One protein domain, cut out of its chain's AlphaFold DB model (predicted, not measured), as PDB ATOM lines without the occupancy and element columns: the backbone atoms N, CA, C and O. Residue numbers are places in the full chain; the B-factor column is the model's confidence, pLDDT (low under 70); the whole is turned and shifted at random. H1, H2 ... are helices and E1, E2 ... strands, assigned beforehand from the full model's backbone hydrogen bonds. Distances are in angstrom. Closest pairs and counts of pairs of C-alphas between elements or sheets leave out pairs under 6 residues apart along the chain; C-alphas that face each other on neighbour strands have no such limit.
ATOM      1  N   ALA A   2     332.098 229.627 295.273       74.69
ATOM      2  CA  ALA A   2     333.227 230.526 294.984       74.69
ATOM      3  C   ALA A   2     334.451 230.308 295.900       74.69
ATOM      4  O   ALA A   2     335.567 230.187 295.404       74.69
ATOM      5  N   GLU A   3     334.241 230.138 297.208       82.69
ATOM      6  CA  GLU A   3     335.326 229.908 298.180       82.69
ATOM      7  C   GLU A   3     336.117 228.624 297.907       82.69
ATOM      8  O   GLU A   3     337.345 228.624 297.922       82.69
ATOM      9  N   ARG A   4     335.428 227.531 297.554       86.19
ATOM     10  CA  ARG A   4     336.080 226.268 297.178       86.19
ATOM     11  C   ARG A   4     337.012 226.448 295.977       86.19
ATOM     12  O   ARG A   4     338.126 225.937 295.987       86.19
ATOM     13  N   ARG A   5     336.571 227.190 294.956       84.81
ATOM     14  CA  ARG A   5     337.385 227.472 293.763       84.81
ATOM     15  C   ARG A   5     338.587 228.359 294.098       84.81
ATOM     16  O   ARG A   5     339.660 228.132 293.547       84.81
ATOM     17  N   ALA A   6     338.433 229.310 295.021       87.38
ATOM     18  CA  ALA A   6     339.534 230.143 295.503       87.38
ATOM     19  C   ALA A   6     340.601 229.312 296.238       87.38
ATOM     20  O   ALA A   6     341.789 229.449 295.947       87.38
ATOM     21  N   VAL A   7     340.188 228.385 297.109       86.38
ATOM     22  CA  VAL A   7     341.102 227.450 297.789       86.38
ATOM     23  C   VAL A   7     341.796 226.527 296.786       86.38
ATOM     24  O   VAL A   7     343.011 226.365 296.836       86.38
ATOM     25  N   GLU A   8     341.056 225.957 295.832       85.00
ATOM     26  CA  GLU A   8     341.639 225.108 294.787       85.00
ATOM     27  C   GLU A   8     342.662 225.873 293.930       85.00
ATOM     28  O   GLU A   8     343.711 225.321 293.593       85.00
ATOM     29  N   HIS A   9     342.400 227.143 293.605       84.50
ATOM     30  CA  HIS A   9     343.342 227.996 292.881       84.50
ATOM     31  C   HIS A   9     344.592 228.304 293.715       84.50
ATOM     32  O   HIS A   9     345.708 228.146 293.222       84.50
ATOM     33  N   ALA A  10     344.421 228.666 294.989       86.88
ATOM     34  CA  ALA A  10     345.526 228.940 295.903       86.88
ATOM     35  C   ALA A  10     346.431 227.712 296.088       86.88
ATOM     36  O   ALA A  10     347.642 227.818 295.936       86.88
ATOM     37  N   VAL A  11     345.854 226.523 296.312       84.69
ATOM     38  CA  VAL A  11     346.613 225.264 296.430       84.69
ATOM     39  C   VAL A  11     347.344 224.930 295.128       84.69
ATOM     40  O   VAL A  11     348.471 224.438 295.155       84.69
ATOM     41  N   ARG A  12     346.736 225.213 293.970       81.31
ATOM     42  CA  ARG A  12     347.391 225.015 292.671       81.31
ATOM     43  C   ARG A  12     348.543 225.994 292.435       81.31
ATOM     44  O   ARG A  12     349.493 225.608 291.759       81.31
ATOM     45  N   ALA A  13     348.464 227.210 292.963       86.62
ATOM     46  CA  ALA A  13     349.494 228.230 292.803       86.62
ATOM     47  C   ALA A  13     350.756 227.964 293.645       86.62
ATOM     48  O   ALA A  13     351.788 228.572 293.378       86.62
ATOM     49  N   ILE A  14     350.704 227.051 294.626       83.25
ATOM     50  CA  ILE A  14     351.875 226.684 295.432       83.25
ATOM     51  C   ILE A  14     352.899 225.957 294.538       83.25
ATOM     52  O   ILE A  14     352.604 224.866 294.029       83.25
ATOM     53  N   PRO A  15     354.107 226.520 294.342       76.44
ATOM     54  CA  PRO A  15     355.146 225.870 293.555       76.44
ATOM     55  C   PRO A  15     355.638 224.598 294.260       76.44
ATOM     56  O   PRO A  15     355.655 224.516 295.486       76.44
ATOM     57  N   ASN A  16     356.055 223.595 293.480       76.75
ATOM     58  CA  ASN A  16     356.609 222.316 293.961       76.75
ATOM     59  C   ASN A  16     355.660 221.440 294.805       76.75
ATOM     60  O   ASN A  16     356.094 220.465 295.419       76.75
ATOM     61  N   LEU A  17     354.357 221.731 294.805       81.69
ATOM     62  CA  LEU A  17     353.368 220.879 295.456       81.69
ATOM     63  C   LEU A  17     353.176 219.572 294.667       81.69
ATOM     64  O   LEU A  17     352.726 219.585 293.519       81.69
ATOM     65  N   LEU A  18     353.477 218.433 295.294       79.75
ATOM     66  CA  LEU A  18     353.238 217.109 294.714       79.75
ATOM     67  C   LEU A  18     351.729 216.824 294.717       79.75
ATOM     68  O   LEU A  18     351.116 216.708 295.777       79.75
ATOM     69  N   ARG A  19     351.117 216.746 293.530       79.25
ATOM     70  CA  ARG A  19     349.652 216.655 293.382       79.25
ATOM     71  C   ARG A  19     349.154 215.221 293.272       79.25
ATOM     72  O   ARG A  19     348.033 214.935 293.685       79.25
ATOM     73  N   ARG A  20     349.945 214.328 292.676       78.56
ATOM     74  CA  ARG A  20     349.581 212.924 292.457       78.56
ATOM     75  C   ARG A  20     350.380 212.004 293.367       78.56
ATOM     76  O   ARG A  20     351.508 212.292 293.751       78.56
ATOM     77  N   GLN A  21     349.809 210.834 293.645       72.69
ATOM     78  CA  GLN A  21     350.468 209.797 294.439       72.69
ATOM     79  C   GLN A  21     351.807 209.351 293.825       72.69
ATOM     80  O   GLN A  21     352.743 209.039 294.557       72.69
ATOM     81  N   ASP A  22     351.917 209.329 292.494       76.44
ATOM     82  CA  ASP A  22     353.160 208.966 291.805       76.44
ATOM     83  C   ASP A  22     354.260 210.021 291.952       76.44
ATOM     84  O   ASP A  22     355.444 209.673 291.981       76.44
ATOM     85  N   ASP A  23     353.885 211.290 292.141       77.44
ATOM     86  CA  ASP A  23     354.829 212.391 292.344       77.44
ATOM     87  C   ASP A  23     355.597 212.220 293.668       77.44
ATOM     88  O   ASP A  23     356.740 212.655 293.787       77.44
ATOM     89  N   LEU A  24     355.037 211.473 294.631       77.50
ATOM     90  CA  LEU A  24     355.685 211.137 295.908       77.50
ATOM     91  C   LEU A  24     356.958 210.296 295.744       77.50
ATOM     92  O   LEU A  24     357.737 210.172 296.688       77.50
ATOM     93  N   ARG A  25     357.211 209.720 294.560       71.69
ATOM     94  CA  ARG A  25     358.497 209.068 294.258       71.69
ATOM     95  C   ARG A  25     359.648 210.070 294.161       71.69
ATOM     96  O   ARG A  25     360.786 209.677 294.400       71.69
ATOM     97  N   ARG A  26     359.347 211.327 293.817       77.38
ATOM     98  CA  ARG A  26     360.301 212.442 293.719       77.38
ATOM     99  C   ARG A  26     360.448 213.211 295.031       77.38
ATOM    100  O   ARG A  26     361.192 214.179 295.068       77.38
ATOM    101  N   LEU A  27     359.735 212.804 296.084       78.88
ATOM    102  CA  LEU A  27     359.822 213.453 297.384       78.88
ATOM    103  C   LEU A  27     361.253 213.347 297.912       78.88
ATOM    104  O   LEU A  27     361.774 212.246 298.124       78.88
ATOM    105  N   GLU A  28     361.876 214.502 298.102       77.25
ATOM    106  CA  GLU A  28     363.228 214.596 298.625       77.25
ATOM    107  C   GLU A  28     363.234 214.206 300.098       77.25
ATOM    108  O   GLU A  28     362.422 214.668 300.903       77.25
ATOM    109  N   ILE A  29     364.136 213.289 300.440       77.06
ATOM    110  CA  ILE A  29     364.264 212.812 301.810       77.06
ATOM    111  C   ILE A  29     365.213 213.763 302.537       77.06
ATOM    112  O   ILE A  29     366.348 213.920 302.078       77.06
ATOM    113  N   PRO A  30     364.782 214.363 303.660       73.62
ATOM    114  CA  PRO A  30     365.601 215.303 304.402       73.62
ATOM    115  C   PRO A  30     366.933 214.672 304.844       73.62
ATOM    116  O   PRO A  30     366.981 213.472 305.156       73.62
ATOM    117  N   PRO A  31     368.015 215.468 304.895       71.69
ATOM    118  CA  PRO A  31     369.269 215.057 305.503       71.69
ATOM    119  C   PRO A  31     369.087 214.552 306.947       71.69
ATOM    120  O   PRO A  31     368.226 215.038 307.679       71.69
ATOM    121  N   PRO A  32     369.925 213.603 307.393       70.81
ATOM    122  CA  PRO A  32     369.773 212.908 308.677       70.81
ATOM    123  C   PRO A  32     370.037 213.779 309.919       70.81
ATOM    124  O   PRO A  32     369.831 213.324 311.041       70.81
ATOM    125  N   GLU A  33     370.541 214.994 309.720       72.94
ATOM    126  CA  GLU A  33     370.892 215.964 310.766       72.94
ATOM    127  C   GLU A  33     369.690 216.803 311.213       72.94
ATOM    128  O   GLU A  33     369.782 217.540 312.188       72.94
ATOM    129  N   ILE A  34     368.555 216.688 310.520       75.31
ATOM    130  CA  ILE A  34     367.345 217.435 310.856       75.31
ATOM    131  C   ILE A  34     366.760 216.939 312.178       75.31
ATOM    132  O   ILE A  34     366.662 215.735 312.419       75.31
ATOM    133  N   GLU A  35     366.361 217.890 313.020       76.88
ATOM    134  CA  GLU A  35     365.644 217.642 314.270       76.88
ATOM    135  C   GLU A  35     364.269 216.998 314.022       76.88
ATOM    136  O   GLU A  35     363.671 217.193 312.958       76.88
ATOM    137  N   PRO A  36     363.725 216.231 314.987       78.44
ATOM    138  CA  PRO A  36     362.424 215.596 314.834       78.44
ATOM    139  C   PRO A  36     361.322 216.577 314.469       78.44
ATOM    140  O   PRO A  36     361.009 217.512 315.203       78.44
ATOM    141  N   ILE A  37     360.683 216.308 313.331       78.69
ATOM    142  CA  ILE A  37     359.580 217.116 312.834       78.69
ATOM    143  C   ILE A  37     358.389 216.873 313.761       78.69
ATOM    144  O   ILE A  37     357.832 215.771 313.794       78.69
ATOM    145  N   SER A  38     358.007 217.898 314.525       78.12
ATOM    146  CA  SER A  38     357.017 217.782 315.605       78.12
ATOM    147  C   SER A  38     355.610 217.434 315.116       78.12
ATOM    148  O   SER A  38     354.844 216.821 315.850       78.12
ATOM    149  N   CYS A  39     355.259 217.789 313.876       78.50
ATOM    150  CA  CYS A  39     353.958 217.464 313.283       78.50
ATOM    151  C   CYS A  39     353.872 216.035 312.709       78.50
ATOM    152  O   CYS A  39     352.804 215.622 312.259       78.50
ATOM    153  N   LEU A  40     354.968 215.266 312.730       81.56
ATOM    154  CA  LEU A  40     354.975 213.850 312.367       81.56
ATOM    155  C   LEU A  40     354.868 212.954 313.605       81.56
ATOM    156  O   LEU A  40     355.029 213.382 314.745       81.56
ATOM    157  N   ALA A  41     354.629 211.662 313.370       77.94
ATOM    158  CA  ALA A  41     354.666 210.668 314.435       77.94
ATOM    159  C   ALA A  41     356.019 210.693 315.168       77.94
ATOM    160  O   ALA A  41     357.069 210.896 314.547       77.94
ATOM    161  N   ALA A  42     355.981 210.434 316.478       79.00
ATOM    162  CA  ALA A  42     357.165 210.454 317.327       79.00
ATOM    163  C   ALA A  42     358.309 209.595 316.745       79.00
ATOM    164  O   ALA A  42     358.052 208.513 316.192       79.00
ATOM    165  N   PRO A  43     359.565 210.064 316.864       78.56
ATOM    166  CA  PRO A  43     360.719 209.353 316.345       78.56
ATOM    167  C   PRO A  43     360.872 207.984 317.006       78.56
ATOM    168  O   PRO A  43     360.733 207.829 318.219       78.56
ATOM    169  N   LYS A  44     361.193 206.978 316.194       79.12
ATOM    170  CA  LYS A  44     361.433 205.603 316.638       79.12
ATOM    171  C   LYS A  44     362.913 205.254 316.578       79.12
ATOM    172  O   LYS A  44     363.604 205.645 315.643       79.12
ATOM    173  N   THR A  45     363.384 204.486 317.553       76.12
ATOM    174  CA  THR A  45     364.802 204.114 317.719       76.12
ATOM    175  C   THR A  45     365.139 202.707 317.224       76.12
ATOM    176  O   THR A  45     366.299 202.318 317.208       76.12
ATOM    177  N   ASP A  46     364.146 201.931 316.789       77.44
ATOM    178  CA  ASP A  46     364.296 200.534 316.368       77.44
ATOM    179  C   ASP A  46     364.485 200.368 314.845       77.44
ATOM    180  O   ASP A  46     364.238 199.303 314.277       77.44
ATOM    181  N   GLY A  47     364.905 201.433 314.156       77.62
ATOM    182  CA  GLY A  47     365.136 201.432 312.712       77.62
ATOM    183  C   GLY A  47     366.487 200.824 312.315       77.62
ATOM    184  O   GLY A  47     367.533 201.157 312.871       77.62
ATOM    185  N   LEU A  48     366.480 199.968 311.292       78.81
ATOM    186  CA  LEU A  48     367.671 199.456 310.616       78.81
ATOM    187  C   LEU A  48     367.933 200.305 309.378       78.81
ATOM    188  O   LEU A  48     367.035 200.498 308.558       78.81
ATOM    189  N   LYS A  49     369.176 200.747 309.196       82.50
ATOM    190  CA  LYS A  49     369.607 201.471 307.999       82.50
ATOM    191  C   LYS A  49     370.586 200.643 307.183       82.50
ATOM    192  O   LYS A  49     371.469 199.988 307.735       82.50
ATOM    193  N   CYS A  50     370.436 200.691 305.865       81.19
ATOM    194  CA  CYS A  50     371.390 200.075 304.959       81.19
ATOM    195  C   CYS A  50     372.756 200.774 305.075       81.19
ATOM    196  O   CYS A  50     372.851 201.997 305.075       81.19
ATOM    197  N   GLY A  51     373.843 200.004 305.141       74.06
ATOM    198  CA  GLY A  51     375.197 200.570 305.192       74.06
ATOM    199  C   GLY A  51     375.646 201.233 303.884       74.06
ATOM    200  O   GLY A  51     376.564 202.046 303.909       74.06
ATOM    201  N   LYS A  52     375.010 200.892 302.754       73.69
ATOM    202  CA  LYS A  52     375.388 201.352 301.407       73.69
ATOM    203  C   LYS A  52     374.476 202.448 300.845       73.69
ATOM    204  O   LYS A  52     374.877 203.142 299.922       73.69
ATOM    205  N   CYS A  53     373.257 202.606 301.362       78.50
ATOM    206  CA  CYS A  53     372.309 203.611 300.875       78.50
ATOM    207  C   CYS A  53     371.437 204.183 302.006       78.50
ATOM    208  O   CYS A  53     371.462 203.711 303.139       78.50
ATOM    209  N   SER A  54     370.625 205.196 301.701       75.31
ATOM    210  CA  SER A  54     369.718 205.856 302.653       75.31
ATOM    211  C   SER A  54     368.434 205.068 302.966       75.31
ATOM    212  O   SER A  54     367.495 205.622 303.533       75.31
ATOM    213  N   PHE A  55     368.358 203.780 302.612       80.38
ATOM    214  CA  PHE A  55     367.189 202.951 302.906       80.38
ATOM    215  C   PHE A  55     367.104 202.600 304.395       80.38
ATOM    216  O   PHE A  55     368.068 202.096 304.979       80.38
ATOM    217  N   VAL A  56     365.931 202.826 304.991       81.38
ATOM    218  CA  VAL A  56     365.635 202.536 306.398       81.38
ATOM    219  C   VAL A  56     364.371 201.684 306.497       81.38
ATOM    220  O   VAL A  56     363.346 201.987 305.883       81.38
ATOM    221  N   THR A  57     364.423 200.620 307.295       80.19
ATOM    222  CA  THR A  57     363.261 199.793 307.643       80.19
ATOM    223  C   THR A  57     363.406 199.242 309.055       80.19
ATOM    224  O   THR A  57     364.511 199.083 309.553       80.19
ATOM    225  N   ARG A  58     362.298 198.920 309.718       81.25
ATOM    226  CA  ARG A  58     362.320 198.270 311.042       81.25
ATOM    227  C   ARG A  58     362.523 196.754 310.941       81.25
ATOM    228  O   ARG A  58     362.946 196.115 311.896       81.25
ATOM    229  N   GLN A  59     362.239 196.167 309.779       75.94
ATOM    230  CA  GLN A  59     362.240 194.718 309.591       75.94
ATOM    231  C   GLN A  59     363.563 194.226 308.999       75.94
ATOM    232  O   GLN A  59     363.941 194.599 307.887       75.94
ATOM    233  N   VAL A  60     364.230 193.313 309.713       77.81
ATOM    234  CA  VAL A  60     365.490 192.695 309.266       77.81
ATOM    235  C   VAL A  60     365.320 191.980 307.925       77.81
ATOM    236  O   VAL A  60     366.182 192.100 307.061       77.81
ATOM    237  N   GLN A  61     364.209 191.266 307.719       79.44
ATOM    238  CA  GLN A  61     363.949 190.536 306.471       79.44
ATOM    239  C   GLN A  61     363.833 191.483 305.273       79.44
ATOM    240  O   GLN A  61     364.464 191.259 304.246       79.44
ATOM    241  N   THR A  62     363.102 192.584 305.439       80.88
ATOM    242  CA  THR A  62     362.958 193.631 304.419       80.88
ATOM    243  C   THR A  62     364.296 194.309 304.128       80.88
ATOM    244  O   THR A  62     364.601 194.592 302.973       80.88
ATOM    245  N   MET A  63     365.139 194.508 305.148       82.56
ATOM    246  CA  MET A  63     366.506 195.002 304.953       82.56
ATOM    247  C   MET A  63     367.367 193.996 304.179       82.56
ATOM    248  O   MET A  63     368.093 194.376 303.266       82.56
ATOM    249  N   GLN A  64     367.280 192.707 304.507       78.56
ATOM    250  CA  GLN A  64     368.016 191.652 303.806       78.56
ATOM    251  C   GLN A  64     367.575 191.518 302.345       78.56
ATOM    252  O   GLN A  64     368.433 191.387 301.476       78.56
ATOM    253  N   ALA A  65     366.269 191.580 302.071       82.06
ATOM    254  CA  ALA A  65     365.722 191.590 300.716       82.06
ATOM    255  C   ALA A  65     366.219 192.813 299.936       82.06
ATOM    256  O   ALA A  65     366.795 192.666 298.866       82.06
ATOM    257  N   HIS A  66     366.134 194.007 300.532       85.56
ATOM    258  CA  HIS A  66     366.685 195.223 299.941       85.56
ATOM    259  C   HIS A  66     368.176 195.083 299.597       85.56
ATOM    260  O   HIS A  66     368.584 195.396 298.481       85.56
ATOM    261  N   CYS A  67     368.994 194.592 300.531       79.19
ATOM    262  CA  CYS A  67     370.419 194.378 300.291       79.19
ATOM    263  C   CYS A  67     370.668 193.348 299.180       79.19
ATOM    264  O   CYS A  67     371.599 193.526 298.395       79.19
ATOM    265  N   ARG A  68     369.847 192.299 299.087       81.06
ATOM    266  CA  ARG A  68     369.931 191.295 298.020       81.06
ATOM    267  C   ARG A  68     369.628 191.911 296.654       81.06
ATOM    268  O   ARG A  68     370.443 191.777 295.750       81.06
ATOM    269  N   ASP A  69     368.530 192.653 296.545       83.75
ATOM    270  CA  ASP A  69     368.020 193.155 295.265       83.75
ATOM    271  C   ASP A  69     368.770 194.401 294.768       83.75
ATOM    272  O   ASP A  69     369.038 194.542 293.578       83.75
ATOM    273  N   LYS A  70     369.105 195.338 295.666       83.50
ATOM    274  CA  LYS A  70     369.735 196.624 295.308       83.50
ATOM    275  C   LYS A  70     371.250 196.623 295.410       83.50
ATOM    276  O   LYS A  70     371.897 197.454 294.780       83.50
ATOM    277  N   HIS A  71     371.820 195.741 296.224       80.75
ATOM    278  CA  HIS A  71     373.260 195.710 296.473       80.75
ATOM    279  C   HIS A  71     373.906 194.370 296.129       80.75
ATOM    280  O   HIS A  71     375.071 194.177 296.481       80.75
ATOM    281  N   GLY A  72     373.160 193.461 295.487       74.00
ATOM    282  CA  GLY A  72     373.644 192.133 295.115       74.00
ATOM    283  C   GLY A  72     374.155 191.342 296.316       74.00
ATOM    284  O   GLY A  72     375.100 190.568 296.189       74.00
ATOM    285  N   TRP A  73     373.623 191.593 297.520       68.94
ATOM    286  CA  TRP A  73     374.112 190.935 298.726       68.94
ATOM    287  C   TRP A  73     373.744 189.452 298.694       68.94
ATOM    288  O   TRP A  73     372.615 189.054 298.993       68.94
ATOM    289  N   HIS A  74     374.735 188.635 298.354       59.25
ATOM    290  CA  HIS A  74     374.697 187.196 298.537       59.25
ATOM    291  C   HIS A  74     375.121 186.857 299.961       59.25
ATOM    292  O   HIS A  74     376.087 187.402 300.488       59.25
ATOM    293  N   ASN A  75     374.367 185.962 300.597       57.62
ATOM    294  CA  ASN A  75     374.646 185.490 301.942       57.62
ATOM    295  C   ASN A  75     375.976 184.711 301.943       57.62
ATOM    296  O   ASN A  75     376.004 183.606 301.404       57.62
ATOM    297  N   PRO A  76     377.051 185.215 302.576       54.22
ATOM    298  CA  PRO A  76     378.341 184.528 302.594       54.22
ATOM    299  C   PRO A  76     378.359 183.330 303.559       54.22
ATOM    300  O   PRO A  76     379.416 182.747 303.783       54.22
ATOM    301  N   ARG A  77     377.215 182.957 304.165       53.91
ATOM    302  CA  ARG A  77     377.079 181.734 304.968       53.91
ATOM    303  C   ARG A  77     377.244 180.494 304.085       53.91
ATOM    304  O   ARG A  77     376.271 179.820 303.759       53.91
ATOM    305  N   LYS A  85     378.786 191.220 312.750       46.88
ATOM    306  CA  LYS A  85     377.456 191.743 312.432       46.88
ATOM    307  C   LYS A  85     377.593 193.129 311.789       46.88
ATOM    308  O   LYS A  85     377.618 194.131 312.493       46.88
ATOM    309  N   ASN A  86     377.589 193.207 310.459       47.00
ATOM    310  CA  ASN A  86     377.494 194.473 309.714       47.00
ATOM    311  C   ASN A  86     376.068 195.068 309.729       47.00
ATOM    312  O   ASN A  86     375.525 195.473 308.703       47.00
ATOM    313  N   VAL A  87     375.432 195.116 310.902       50.03
ATOM    314  CA  VAL A  87     374.166 195.830 311.097       50.03
ATOM    315  C   VAL A  87     374.479 197.083 311.892       50.03
ATOM    316  O   VAL A  87     374.676 197.047 313.106       50.03
ATOM    317  N   ARG A  88     374.569 198.211 311.185       52.41
ATOM    318  CA  ARG A  88     374.691 199.515 311.826       52.41
ATOM    319  C   ARG A  88     373.313 199.877 312.385       52.41
ATOM    320  O   ARG A  88     372.422 200.269 311.638       52.41
ATOM    321  N   TRP A  89     373.152 199.712 313.696       55.19
ATOM    322  CA  TRP A  89     372.017 200.251 314.445       55.19
ATOM    323  C   TRP A  89     371.911 201.744 314.159       55.19
ATOM    324  O   TRP A  89     372.915 202.471 314.223       55.19
ATOM    325  N   CYS A  90     370.721 202.171 313.767       58.75
ATOM    326  CA  CYS A  90     370.488 203.526 313.319       58.75
ATOM    327  C   CYS A  90     369.690 204.275 314.398       58.75
ATOM    328  O   CYS A  90     369.017 203.643 315.205       58.75
ATOM    329  N   GLY A  91     369.838 205.599 314.459       65.19
ATOM    330  CA  GLY A  91     369.327 206.440 315.548       65.19
ATOM    331  C   GLY A  91     367.806 206.626 315.550       65.19
ATOM    332  O   GLY A  91     367.035 205.689 315.360       65.19
ATOM    333  N   GLN A  92     367.351 207.848 315.803       74.62
ATOM    334  CA  GLN A  92     365.936 208.191 315.713       74.62
ATOM    335  C   GLN A  92     365.485 208.264 314.241       74.62
ATOM    336  O   GLN A  92     366.211 208.752 313.378       74.62
ATOM    337  N   HIS A  93     364.288 207.757 313.937       79.00
ATOM    338  CA  HIS A  93     363.714 207.786 312.588       79.00
ATOM    339  C   HIS A  93     362.233 208.134 312.604       79.00
ATOM    340  O   HIS A  93     361.479 207.669 313.462       79.00
ATOM    341  N   GLN A  94     361.802 208.875 311.590       82.12
ATOM    342  CA  GLN A  94     360.408 209.233 311.350       82.12
ATOM    343  C   GLN A  94     359.976 208.793 309.948       82.12
ATOM    344  O   GLN A  94     360.771 208.310 309.141       82.12
ATOM    345  N   ARG A  95     358.678 208.905 309.671       83.81
ATOM    346  CA  ARG A  95     358.088 208.650 308.355       83.81
ATOM    347  C   ARG A  95     357.072 209.736 308.047       83.81
ATOM    348  O   ARG A  95     356.367 210.173 308.952       83.81
ATOM    349  N   PHE A  96     356.952 210.095 306.774       79.44
ATOM    350  CA  PHE A  96     355.939 211.047 306.318       79.44
ATOM    351  C   PHE A  96     354.536 210.436 306.335       79.44
ATOM    352  O   PHE A  96     353.614 211.002 306.911       79.44
ATOM    353  N   PHE A  97     354.384 209.239 305.758       80.19
ATOM    354  CA  PHE A  97     353.081 208.595 305.583       80.19
ATOM    355  C   PHE A  97     353.025 207.222 306.264       80.19
ATOM    356  O   PHE A  97     353.973 206.434 306.146       80.19
ATOM    357  N   PRO A  98     351.918 206.881 306.956       73.44
ATOM    358  CA  PRO A  98     351.742 205.561 307.550       73.44
ATOM    359  C   PRO A  98     351.688 204.400 306.551       73.44
ATOM    360  O   PRO A  98     352.160 203.311 306.883       73.44
ATOM    361  N   SER A  99     351.120 204.628 305.365       68.56
ATOM    362  CA  SER A  99     350.935 203.646 304.290       68.56
ATOM    363  C   SER A  99     350.894 204.341 302.916       68.56
ATOM    364  O   SER A  99     350.834 205.568 302.855       68.56
ATOM    365  N   ARG A 100     350.885 203.549 301.829       69.19
ATOM    366  CA  ARG A 100     350.849 203.973 300.407       69.19
ATOM    367  C   ARG A 100     352.168 204.569 299.886       69.19
ATOM    368  O   ARG A 100     353.191 204.554 300.566       69.19
ATOM    369  N   GLY A 101     352.170 205.015 298.626       60.28
ATOM    370  CA  GLY A 101     353.348 205.625 297.996       60.28
ATOM    371  C   GLY A 101     353.913 206.755 298.863       60.28
ATOM    372  O   GLY A 101     353.154 207.570 299.371       60.28
ATOM    373  N   GLY A 102     355.226 206.760 299.087       60.53
ATOM    374  CA  GLY A 102     355.880 207.717 299.987       60.53
ATOM    375  C   GLY A 102     356.009 207.263 301.447       60.53
ATOM    376  O   GLY A 102     356.627 207.974 302.237       60.53
ATOM    377  N   SER A 103     355.516 206.074 301.829       69.81
ATOM    378  CA  SER A 103     355.749 205.491 303.162       69.81
ATOM    379  C   SER A 103     357.208 205.034 303.326       69.81
ATOM    380  O   SER A 103     357.531 203.844 303.272       69.81
ATOM    381  N   ARG A 104     358.120 205.993 303.477       74.94
ATOM    382  CA  ARG A 104     359.556 205.769 303.652       74.94
ATOM    383  C   ARG A 104     359.991 206.308 305.004       74.94
ATOM    384  O   ARG A 104     359.564 207.384 305.417       74.94
ATOM    385  N   TRP A 105     360.830 205.534 305.679       80.25
ATOM    386  CA  TRP A 105     361.490 205.977 306.896       80.25
ATOM    387  C   TRP A 105     362.714 206.809 306.537       80.25
ATOM    388  O   TRP A 105     363.426 206.486 305.584       80.25
ATOM    389  N   PHE A 106     362.956 207.851 307.318       81.06
ATOM    390  CA  PHE A 106     364.147 208.676 307.229       81.06
ATOM    391  C   PHE A 106     364.704 208.943 308.622       81.06
ATOM    392  O   PHE A 106     364.003 208.835 309.628       81.06
ATOM    393  N   GLU A 107     366.002 209.194 308.665       81.38
ATOM    394  CA  GLU A 107     366.762 209.396 309.894       81.38
ATOM    395  C   GLU A 107     366.678 210.850 310.339       81.38
ATOM    396  O   GLU A 107     366.577 211.748 309.508       81.38
ATOM    397  N   VAL A 108     366.694 211.047 311.648       76.94
ATOM    398  CA  VAL A 108     366.456 212.321 312.313       76.94
ATOM    399  C   VAL A 108     367.372 212.409 313.534       76.94
ATOM    400  O   VAL A 108     367.647 211.390 314.175       76.94
TER     401      VAL A 108
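What this domain is: This is residues 2 to 77 and 85 to 108 of the 232 residues of an uncharacterized protein of Hirsutella minnesotensis 3608 (UniProt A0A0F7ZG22). There is little regular structure: a loop-rich body round a small hairpin, E1 and E2, with H3 towards one end and H1 at the other in an arm whose residues 2 to 10 and 12 to 17 stand free. Among 100 printed residues come H1, H2, H3, E1, E2, a mixed class with only 38 residues in named elements. The whole is loose, radius of gyration of the C-alphas 17.4 A, spanning 66 by 27 by 20 A.

How they stand to each other: Start at H1, residues 2 to 13, apart from H2, residues 21 to 26. H3, residues 60 to 71, is apart from both. Every O i to N i+4 pair is within hydrogen-bond range in H1 and H3; in H2 0 of 2 are, beside 3 of 3 O i to N i+3 pairs. E1, residues 92 to 95, and E2, residues 105 to 108, form an antiparallel hairpin at 138 degrees; find N 94 and O 106 at 2.9 A.

Where its parts are: From C-alpha 2 at (333.227, 230.526, 294.984) H1 runs 16.6 A. H3 runs 15.3 A from (365.490, 192.695, 309.266). E2 ends at (366.456, 212.321, 312.313).

The domain as a whole: Residues 78 to 84 are cut out; C-alphas 77 and 85 are 12.5 A apart. The H2 to H3 link is long, 33 residues. pLDDT is under 70 in residues 73 to 77, 85 to 91 and 99 to 103.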